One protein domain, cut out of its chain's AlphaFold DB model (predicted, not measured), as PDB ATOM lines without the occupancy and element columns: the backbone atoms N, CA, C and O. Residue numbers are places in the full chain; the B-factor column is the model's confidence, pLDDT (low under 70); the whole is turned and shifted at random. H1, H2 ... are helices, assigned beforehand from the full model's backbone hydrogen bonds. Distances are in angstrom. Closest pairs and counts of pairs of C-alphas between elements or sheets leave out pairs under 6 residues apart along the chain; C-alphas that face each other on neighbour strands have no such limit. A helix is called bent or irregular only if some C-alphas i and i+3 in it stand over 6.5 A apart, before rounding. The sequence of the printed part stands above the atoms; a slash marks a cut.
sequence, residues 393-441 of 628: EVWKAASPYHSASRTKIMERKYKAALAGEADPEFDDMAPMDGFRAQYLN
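This is residues 393 to 441 of the 628 residues of an uncharacterized protein of Nocardioides sp. SLBN-172 (UniProt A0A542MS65). Two helices, H2 and H3, fold back side by side as a helical hairpin, H2 clearly the longer, and the short helix H1 sits past the last residues of H3, near the first part of H2. A long loop, residues 419 to 430, joins the two helices of the hairpin at the opposite end of the domain from H1. The printed part has 49 residues, with three named helices in the order H1, H2, H3 and no named strand; its class is all helix. It is compact, with a radius of gyration of the C-alphas of 10.6 A, and elongated in outline, spanning 28 by 17 by 17 A.

The printed part begins with H1, residues 393 to 397, whose C-alpha 393 is at (192.894, 32.483, -73.063). H2 is the longest helix, residues 404 to 418, and measures 21.0 A from first to last C-alpha; its C-alpha 404 is at (180.749, 29.232, -75.020). H3, residues 431 to 440, measures 13.2 A from first to last C-alpha and ends with C-alpha 440 at (188.311, 41.665, -68.363).

H1 is close to H2 but not clearly touching it, and their closest C-alphas, those of Trp 395 and Thr 407, are 7.9 A apart. H1 is also close to H3 but not clearly touching it, with the closest C-alphas, those of Trp 395 and Leu 440, 6.4 A apart. H2 and H3 touch, with 11 pairs of C-alphas within 8 A; the closest are those of Ala 417 and Pro 431, 4.8 A apart. Their lines stand at a shallow tilt of 23 degrees, and they run opposite ways as a helical hairpin. Their centres are 10.9 A apart. In H1, H2 and H3, every pair of O of residue i and N of residue i+4 is within hydrogen-bond range. None of the three helices is bent or irregular.

The two C-alphas farthest apart, those of Ala 404 and Met 429, are 29.0 A apart, while the first and last printed C-alphas, those of Glu 393 and Asn 441, are 14.6 A apart. The printed part has no cut. The link from H1 to H2 is short, with 6 residues, and the link from H2 to H3 is long, with 12 residues. Residues 400 to 405, of which 404 and 405 belong to H2, stand free. The mean pLDDT of the printed part is 89.1, and residues 424 to 429 are under 70.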
ATOM      1  N   GLU A 393     192.498  33.145 -74.304       96.62
ATOM      2  CA  GLU A 393     192.894  32.483 -73.063       96.62
ATOM      3  C   GLU A 393     192.933  33.486 -71.905       96.62
ATOM      4  O   GLU A 393     192.433  33.184 -70.822       96.62
ATOM      5  N   VAL A 394     193.356  34.733 -72.154       97.56
ATOM      6  CA  VAL A 394     193.237  35.838 -71.182       97.56
ATOM      7  C   VAL A 394     191.767  36.104 -70.836       97.56
ATOM      8  O   VAL A 394     191.412  36.286 -69.672       97.56
ATOM      9  N   TRP A 395     190.864  36.062 -71.820       97.12
ATOM     10  CA  TRP A 395     189.423  36.236 -71.582       97.12
ATOM     11  C   TRP A 395     188.823  35.117 -70.724       97.12
ATOM     12  O   TRP A 395     187.916  35.364 -69.912       97.12
ATOM     13  N   LYS A 396     189.299  33.884 -70.930       96.75
ATOM     14  CA  LYS A 396     188.924  32.715 -70.136       96.75
ATOM     15  C   LYS A 396     189.451  32.852 -68.711       96.75
ATOM     16  O   LYS A 396     188.641  32.816 -67.785       96.75
ATOM     17  N   ALA A 397     190.745  33.112 -68.544       97.25
ATOM     18  CA  ALA A 397     191.401  33.280 -67.248       97.25
ATOM     19  C   ALA A 397     190.780  34.412 -66.410       97.25
ATOM     20  O   ALA A 397     190.506  34.229 -65.228       97.25
ATOM     21  N   ALA A 398     190.443  35.548 -67.029       97.31
ATOM     22  CA  ALA A 398     189.832  36.688 -66.339       97.31
ATOM     23  C   ALA A 398     188.406  36.425 -65.821       97.31
ATOM     24  O   ALA A 398     187.885  37.173 -64.990       97.31
ATOM     25  N   SER A 399     187.723  35.402 -66.343       96.88
ATOM     26  CA  SER A 399     186.323  35.121 -66.035       96.88
ATOM     27  C   SER A 399     186.202  33.997 -64.997       96.88
ATOM     28  O   SER A 399     186.547  32.866 -65.314       96.88
ATOM     29  N   PRO A 400     185.580  34.219 -63.821       97.25
ATOM     30  CA  PRO A 400     185.386  33.152 -62.827       97.25
ATOM     31  C   PRO A 400     184.451  32.026 -63.307       97.25
ATOM     32  O   PRO A 400     184.410  30.929 -62.751       97.25
ATOM     33  N   TYR A 401     183.651  32.319 -64.334       96.56
ATOM     34  CA  TYR A 401     182.825  31.370 -65.066       96.56
ATOM     35  C   TYR A 401     182.835  31.747 -66.548       96.56
ATOM     36  O   TYR A 401     182.463  32.874 -66.907       96.56
ATOM     37  N   HIS A 402     183.226  30.811 -67.405       94.94
ATOM     38  CA  HIS A 402     183.398  31.008 -68.834       94.94
ATOM     39  C   HIS A 402     182.662  29.930 -69.637       94.94
ATOM     40  O   HIS A 402     183.069  28.779 -69.708       94.94
ATOM     41  N   SER A 403     181.574  30.329 -70.296       95.25
ATOM     42  CA  SER A 403     180.807  29.463 -71.194       95.25
ATOM     43  C   SER A 403     181.011  29.853 -72.654       95.25
ATOM     44  O   SER A 403     181.325  31.004 -72.957       95.25
ATOM     45  N   ALA A 404     180.704  28.943 -73.582       94.69
ATOM     46  CA  ALA A 404     180.749  29.232 -75.020       94.69
ATOM     47  C   ALA A 404     179.894  30.455 -75.420       94.69
ATOM     48  O   ALA A 404     180.238  31.216 -76.327       94.69
ATOM     49  N   SER A 405     178.772  30.680 -74.728       94.88
ATOM     50  CA  SER A 405     177.940  31.875 -74.925       94.88
ATOM     51  C   SER A 405     178.651  33.151 -74.471       94.88
ATOM     52  O   SER A 405     178.533  34.179 -75.139       94.88
ATOM     53  N   ARG A 406     179.408  33.095 -73.366       94.88
ATOM     54  CA  ARG A 406     180.225  34.218 -72.893       94.88
ATOM     55  C   ARG A 406     181.318  34.553 -73.905       94.88
ATOM     56  O   ARG A 406     181.435  35.724 -74.257       94.88
ATOM     57  N   THR A 407     182.008  33.550 -74.450       95.38
ATOM     58  CA  THR A 407     183.014  33.730 -75.510       95.38
ATOM     59  C   THR A 407     182.437  34.505 -76.696       95.38
ATOM     60  O   THR A 407     182.962  35.549 -77.065       95.38
ATOM     61  N   LYS A 408     181.283  34.080 -77.232       96.12
ATOM     62  CA  LYS A 408     180.619  34.760 -78.364       96.12
ATOM     63  C   LYS A 408     180.255  36.217 -78.065       96.12
ATOM     64  O   LYS A 408     180.341  37.073 -78.946       96.12
ATOM     65  N   ILE A 409     179.806  36.505 -76.842       94.81
ATOM     66  CA  ILE A 409     179.478  37.874 -76.422       94.81
ATOM     67  C   ILE A 409     180.749  38.719 -76.336       94.81
ATOM     68  O   ILE A 409     180.753  39.828 -76.871       94.81
ATOM     69  N   MET A 410     181.806  38.201 -75.705       95.69
ATOM     70  CA  MET A 410     183.091  38.894 -75.581       95.69
ATOM     71  C   MET A 410     183.709  39.159 -76.953       95.69
ATOM     72  O   MET A 410     184.081  40.292 -77.215       95.69
ATOM     73  N   GLU A 411     183.695  38.190 -77.873       96.38
ATOM     74  CA  GLU A 411     184.165  38.386 -79.252       96.38
ATOM     75  C   GLU A 411     183.435  39.527 -79.961       96.38
ATOM     76  O   GLU A 411     184.056  40.371 -80.604       96.38
ATOM     77  N   ARG A 412     182.101  39.564 -79.855       95.44
ATOM     78  CA  ARG A 412     181.298  40.624 -80.472       95.44
ATOM     79  C   ARG A 412     181.605  41.985 -79.851       95.44
ATOM     80  O   ARG A 412     181.736  42.960 -80.579       95.44
ATOM     81  N   LYS A 413     181.708  42.048 -78.522       94.31
ATOM     82  CA  LYS A 413     181.983  43.292 -77.788       94.31
ATOM     83  C   LYS A 413     183.402  43.797 -78.038       94.31
ATOM     84  O   LYS A 413     183.572  44.988 -78.247       94.31
ATOM     85  N   TYR A 414     184.379  42.900 -78.124       94.81
ATOM     86  CA  TYR A 414     185.752  43.221 -78.496       94.81
ATOM     87  C   TYR A 414     185.843  43.776 -79.921       94.81
ATOM     88  O   TYR A 414     186.437  44.828 -80.132       94.81
ATOM     89  N   LYS A 415     185.196  43.124 -80.900       94.56
ATOM     90  CA  LYS A 415     185.151  43.608 -82.291       94.56
ATOM     91  C   LYS A 415     184.503  44.990 -82.408       94.56
ATOM     92  O   LYS A 415     185.041  45.837 -83.110       94.56
ATOM     93  N   ALA A 416     183.390  45.221 -81.709       90.62
ATOM     94  CA  ALA A 416     182.736  46.530 -81.666       90.62
ATOM     95  C   ALA A 416     183.651  47.595 -81.034       90.62
ATOM     96  O   ALA A 416     183.846  48.667 -81.602       90.62
ATOM     97  N   ALA A 417     184.304  47.266 -79.915       90.12
ATOM     98  CA  ALA A 417     185.249  48.161 -79.257       90.12
ATOM     99  C   ALA A 417     186.467  48.496 -80.140       90.12
ATOM    100  O   ALA A 417     186.881  49.652 -80.190       90.12
ATOM    101  N   LEU A 418     187.010  47.516 -80.876       90.81
ATOM    102  CA  LEU A 418     188.069  47.731 -81.873       90.81
ATOM    103  C   LEU A 418     187.625  48.649 -83.017       90.81
ATOM    104  O   LEU A 418     188.433  49.424 -83.522       90.81
ATOM    105  N   ALA A 419     186.357  48.571 -83.418       89.25
ATOM    106  CA  ALA A 419     185.772  49.444 -84.432       89.25
ATOM    107  C   ALA A 419     185.451  50.860 -83.908       89.25
ATOM    108  O   ALA A 419     184.985  51.699 -84.677       89.25
ATOM    109  N   GLY A 420     185.694  51.144 -82.622       85.12
ATOM    110  CA  GLY A 420     185.367  52.429 -82.002       85.12
ATOM    111  C   GLY A 420     183.872  52.616 -81.725       85.12
ATOM    112  O   GLY A 420     183.432  53.736 -81.472       85.12
ATOM    113  N   GLU A 421     183.082  51.543 -81.754       83.69
ATOM    114  CA  GLU A 421     181.655  51.594 -81.446       83.69
ATOM    115  C   GLU A 421     181.455  51.643 -79.927       83.69
ATOM    116  O   GLU A 421     181.741  50.678 -79.214       83.69
ATOM    117  N   ALA A 422     180.961  52.776 -79.421       72.12
ATOM    118  CA  ALA A 422     180.624  52.920 -78.010       72.12
ATOM    119  C   ALA A 422     179.494  51.962 -77.612       72.12
ATOM    120  O   ALA A 422     178.519  51.783 -78.346       72.12
ATOM    121  N   ASP A 423     179.606  51.363 -76.425       72.31
ATOM    122  CA  ASP A 423     178.527  50.560 -75.860       72.31
ATOM    123  C   ASP A 423     177.408  51.504 -75.375       72.31
ATOM    124  O   ASP A 423     177.648  52.293 -74.451       72.31
ATOM    125  N   PRO A 424     176.186  51.441 -75.945       66.94
ATOM    126  CA  PRO A 424     175.090  52.334 -75.566       66.94
ATOM    127  C   PRO A 424     174.703  52.235 -74.086       66.94
ATOM    128  O   PRO A 424     174.019  53.114 -73.570       66.94
ATOM    129  N   GLU A 425     175.103  51.157 -73.405       66.75
ATOM    130  CA  GLU A 425     174.842  50.954 -71.980       66.75
ATOM    131  C   GLU A 425     175.750  51.811 -71.065       66.75
ATOM    132  O   GLU A 425     175.380  52.024 -69.912       66.75
ATOM    133  N   PHE A 426     176.888  52.339 -71.548       63.66
ATOM    134  CA  PHE A 426     177.920  52.958 -70.687       63.66
ATOM    135  C   PHE A 426     178.370  54.374 -71.073       63.66
ATOM    136  O   PHE A 426     178.931  55.081 -70.226       63.66
ATOM    137  N   ASP A 427     178.090  54.811 -72.307       59.16
ATOM    138  CA  ASP A 427     178.516  56.124 -72.818       59.16
ATOM    139  C   ASP A 427     180.017  56.365 -72.541       59.16
ATOM    140  O   ASP A 427     180.431  57.308 -71.851       59.16
ATOM    141  N   ASP A 428     180.829  55.389 -72.964       67.50
ATOM    142  CA  ASP A 428     182.283  55.407 -72.828       67.50
ATOM    143  C   ASP A 428     182.903  56.154 -74.009       67.50
ATOM    144  O   ASP A 428     182.754  55.758 -75.165       67.50
ATOM    145  N   MET A 429     183.676  57.200 -73.713       58.34
ATOM    146  CA  MET A 429     184.418  57.956 -74.733       58.34
ATOM    147  C   MET A 429     185.551  57.129 -75.373       58.34
ATOM    148  O   MET A 429     186.043  57.490 -76.440       58.34
ATOM    149  N   ALA A 430     185.967  56.032 -74.727       80.12
ATOM    150  CA  ALA A 430     186.992  55.102 -75.194       80.12
ATOM    151  C   ALA A 430     186.459  53.653 -75.128       80.12
ATOM    152  O   ALA A 430     186.565  52.997 -74.089       80.12
ATOM    153  N   PRO A 431     185.882  53.125 -76.225       85.19
ATOM    154  CA  PRO A 431     185.199  51.826 -76.224       85.19
ATOM    155  C   PRO A 431     186.063  50.637 -75.779       85.19
ATOM    156  O   PRO A 431     185.570  49.714 -75.131       85.19
ATOM    157  N   MET A 432     187.366  50.658 -76.087       89.94
ATOM    158  CA  MET A 432     188.299  49.608 -75.662       89.94
ATOM    159  C   MET A 432     188.530  49.600 -74.145       89.94
ATOM    160  O   MET A 432     188.645  48.528 -73.552       89.94
ATOM    161  N   ASP A 433     188.530  50.764 -73.499       88.94
ATOM    162  CA  ASP A 433     188.652  50.852 -72.041       88.94
ATOM    163  C   ASP A 433     187.390  50.305 -71.364       88.94
ATOM    164  O   ASP A 433     187.480  49.568 -70.382       88.94
ATOM    165  N   GLY A 434     186.218  50.554 -71.959       90.56
ATOM    166  CA  GLY A 434     184.960  49.922 -71.557       90.56
ATOM    167  C   GLY A 434     185.013  48.394 -71.657       90.56
ATOM    168  O   GLY A 434     184.602  47.693 -70.731       90.56
ATOM    169  N   PHE A 435     185.585  47.848 -72.740       94.00
ATOM    170  CA  PHE A 435     185.779  46.401 -72.881       94.00
ATOM    171  C   PHE A 435     186.702  45.830 -71.792       94.00
ATOM    172  O   PHE A 435     186.326  44.874 -71.104       94.00
ATOM    173  N   ARG A 436     187.879  46.439 -71.609       95.12
ATOM    174  CA  ARG A 436     188.878  46.059 -70.596       95.12
ATOM    175  C   ARG A 436     188.287  46.077 -69.186       95.12
ATOM    176  O   ARG A 436     188.406  45.094 -68.457       95.12
ATOM    177  N   ALA A 437     187.571  47.139 -68.829       94.12
ATOM    178  CA  ALA A 437     186.933  47.263 -67.526       94.12
ATOM    179  C   ALA A 437     185.782  46.253 -67.348       94.12
ATOM    180  O   ALA A 437     185.774  45.468 -66.407       94.12
ATOM    181  N   GLN A 438     184.811  46.201 -68.264       94.19
ATOM    182  CA  GLN A 438     183.591  45.414 -68.041       94.19
ATOM    183  C   GLN A 438     183.781  43.905 -68.238       94.19
ATOM    184  O   GLN A 438     183.158  43.104 -67.534       94.19
ATOM    185  N   TYR A 439     184.595  43.491 -69.212       95.94
ATOM    186  CA  TYR A 439     184.696  42.086 -69.620       95.94
ATOM    187  C   TYR A 439     185.972  41.403 -69.132       95.94
ATOM    188  O   TYR A 439     185.919  40.198 -68.883       95.94
ATOM    189  N   LEU A 440     187.058  42.160 -68.943       97.19
ATOM    190  CA  LEU A 440     188.311  41.665 -68.363       97.19
ATOM    191  C   LEU A 440     188.526  42.116 -66.912       97.19
ATOM    192  O   LEU A 440     189.470  41.656 -66.281       97.19
ATOM    193  N   ASN A 441     187.642  42.959 -66.365       97.56
ATOM    194  CA  ASN A 441     187.707  43.449 -64.984       97.56
ATOM    195  C   ASN A 441     189.039  44.120 -64.616       97.56
ATOM    196  O   ASN A 441     189.514  43.999 -63.489       97.56
TER     197      ASN A 441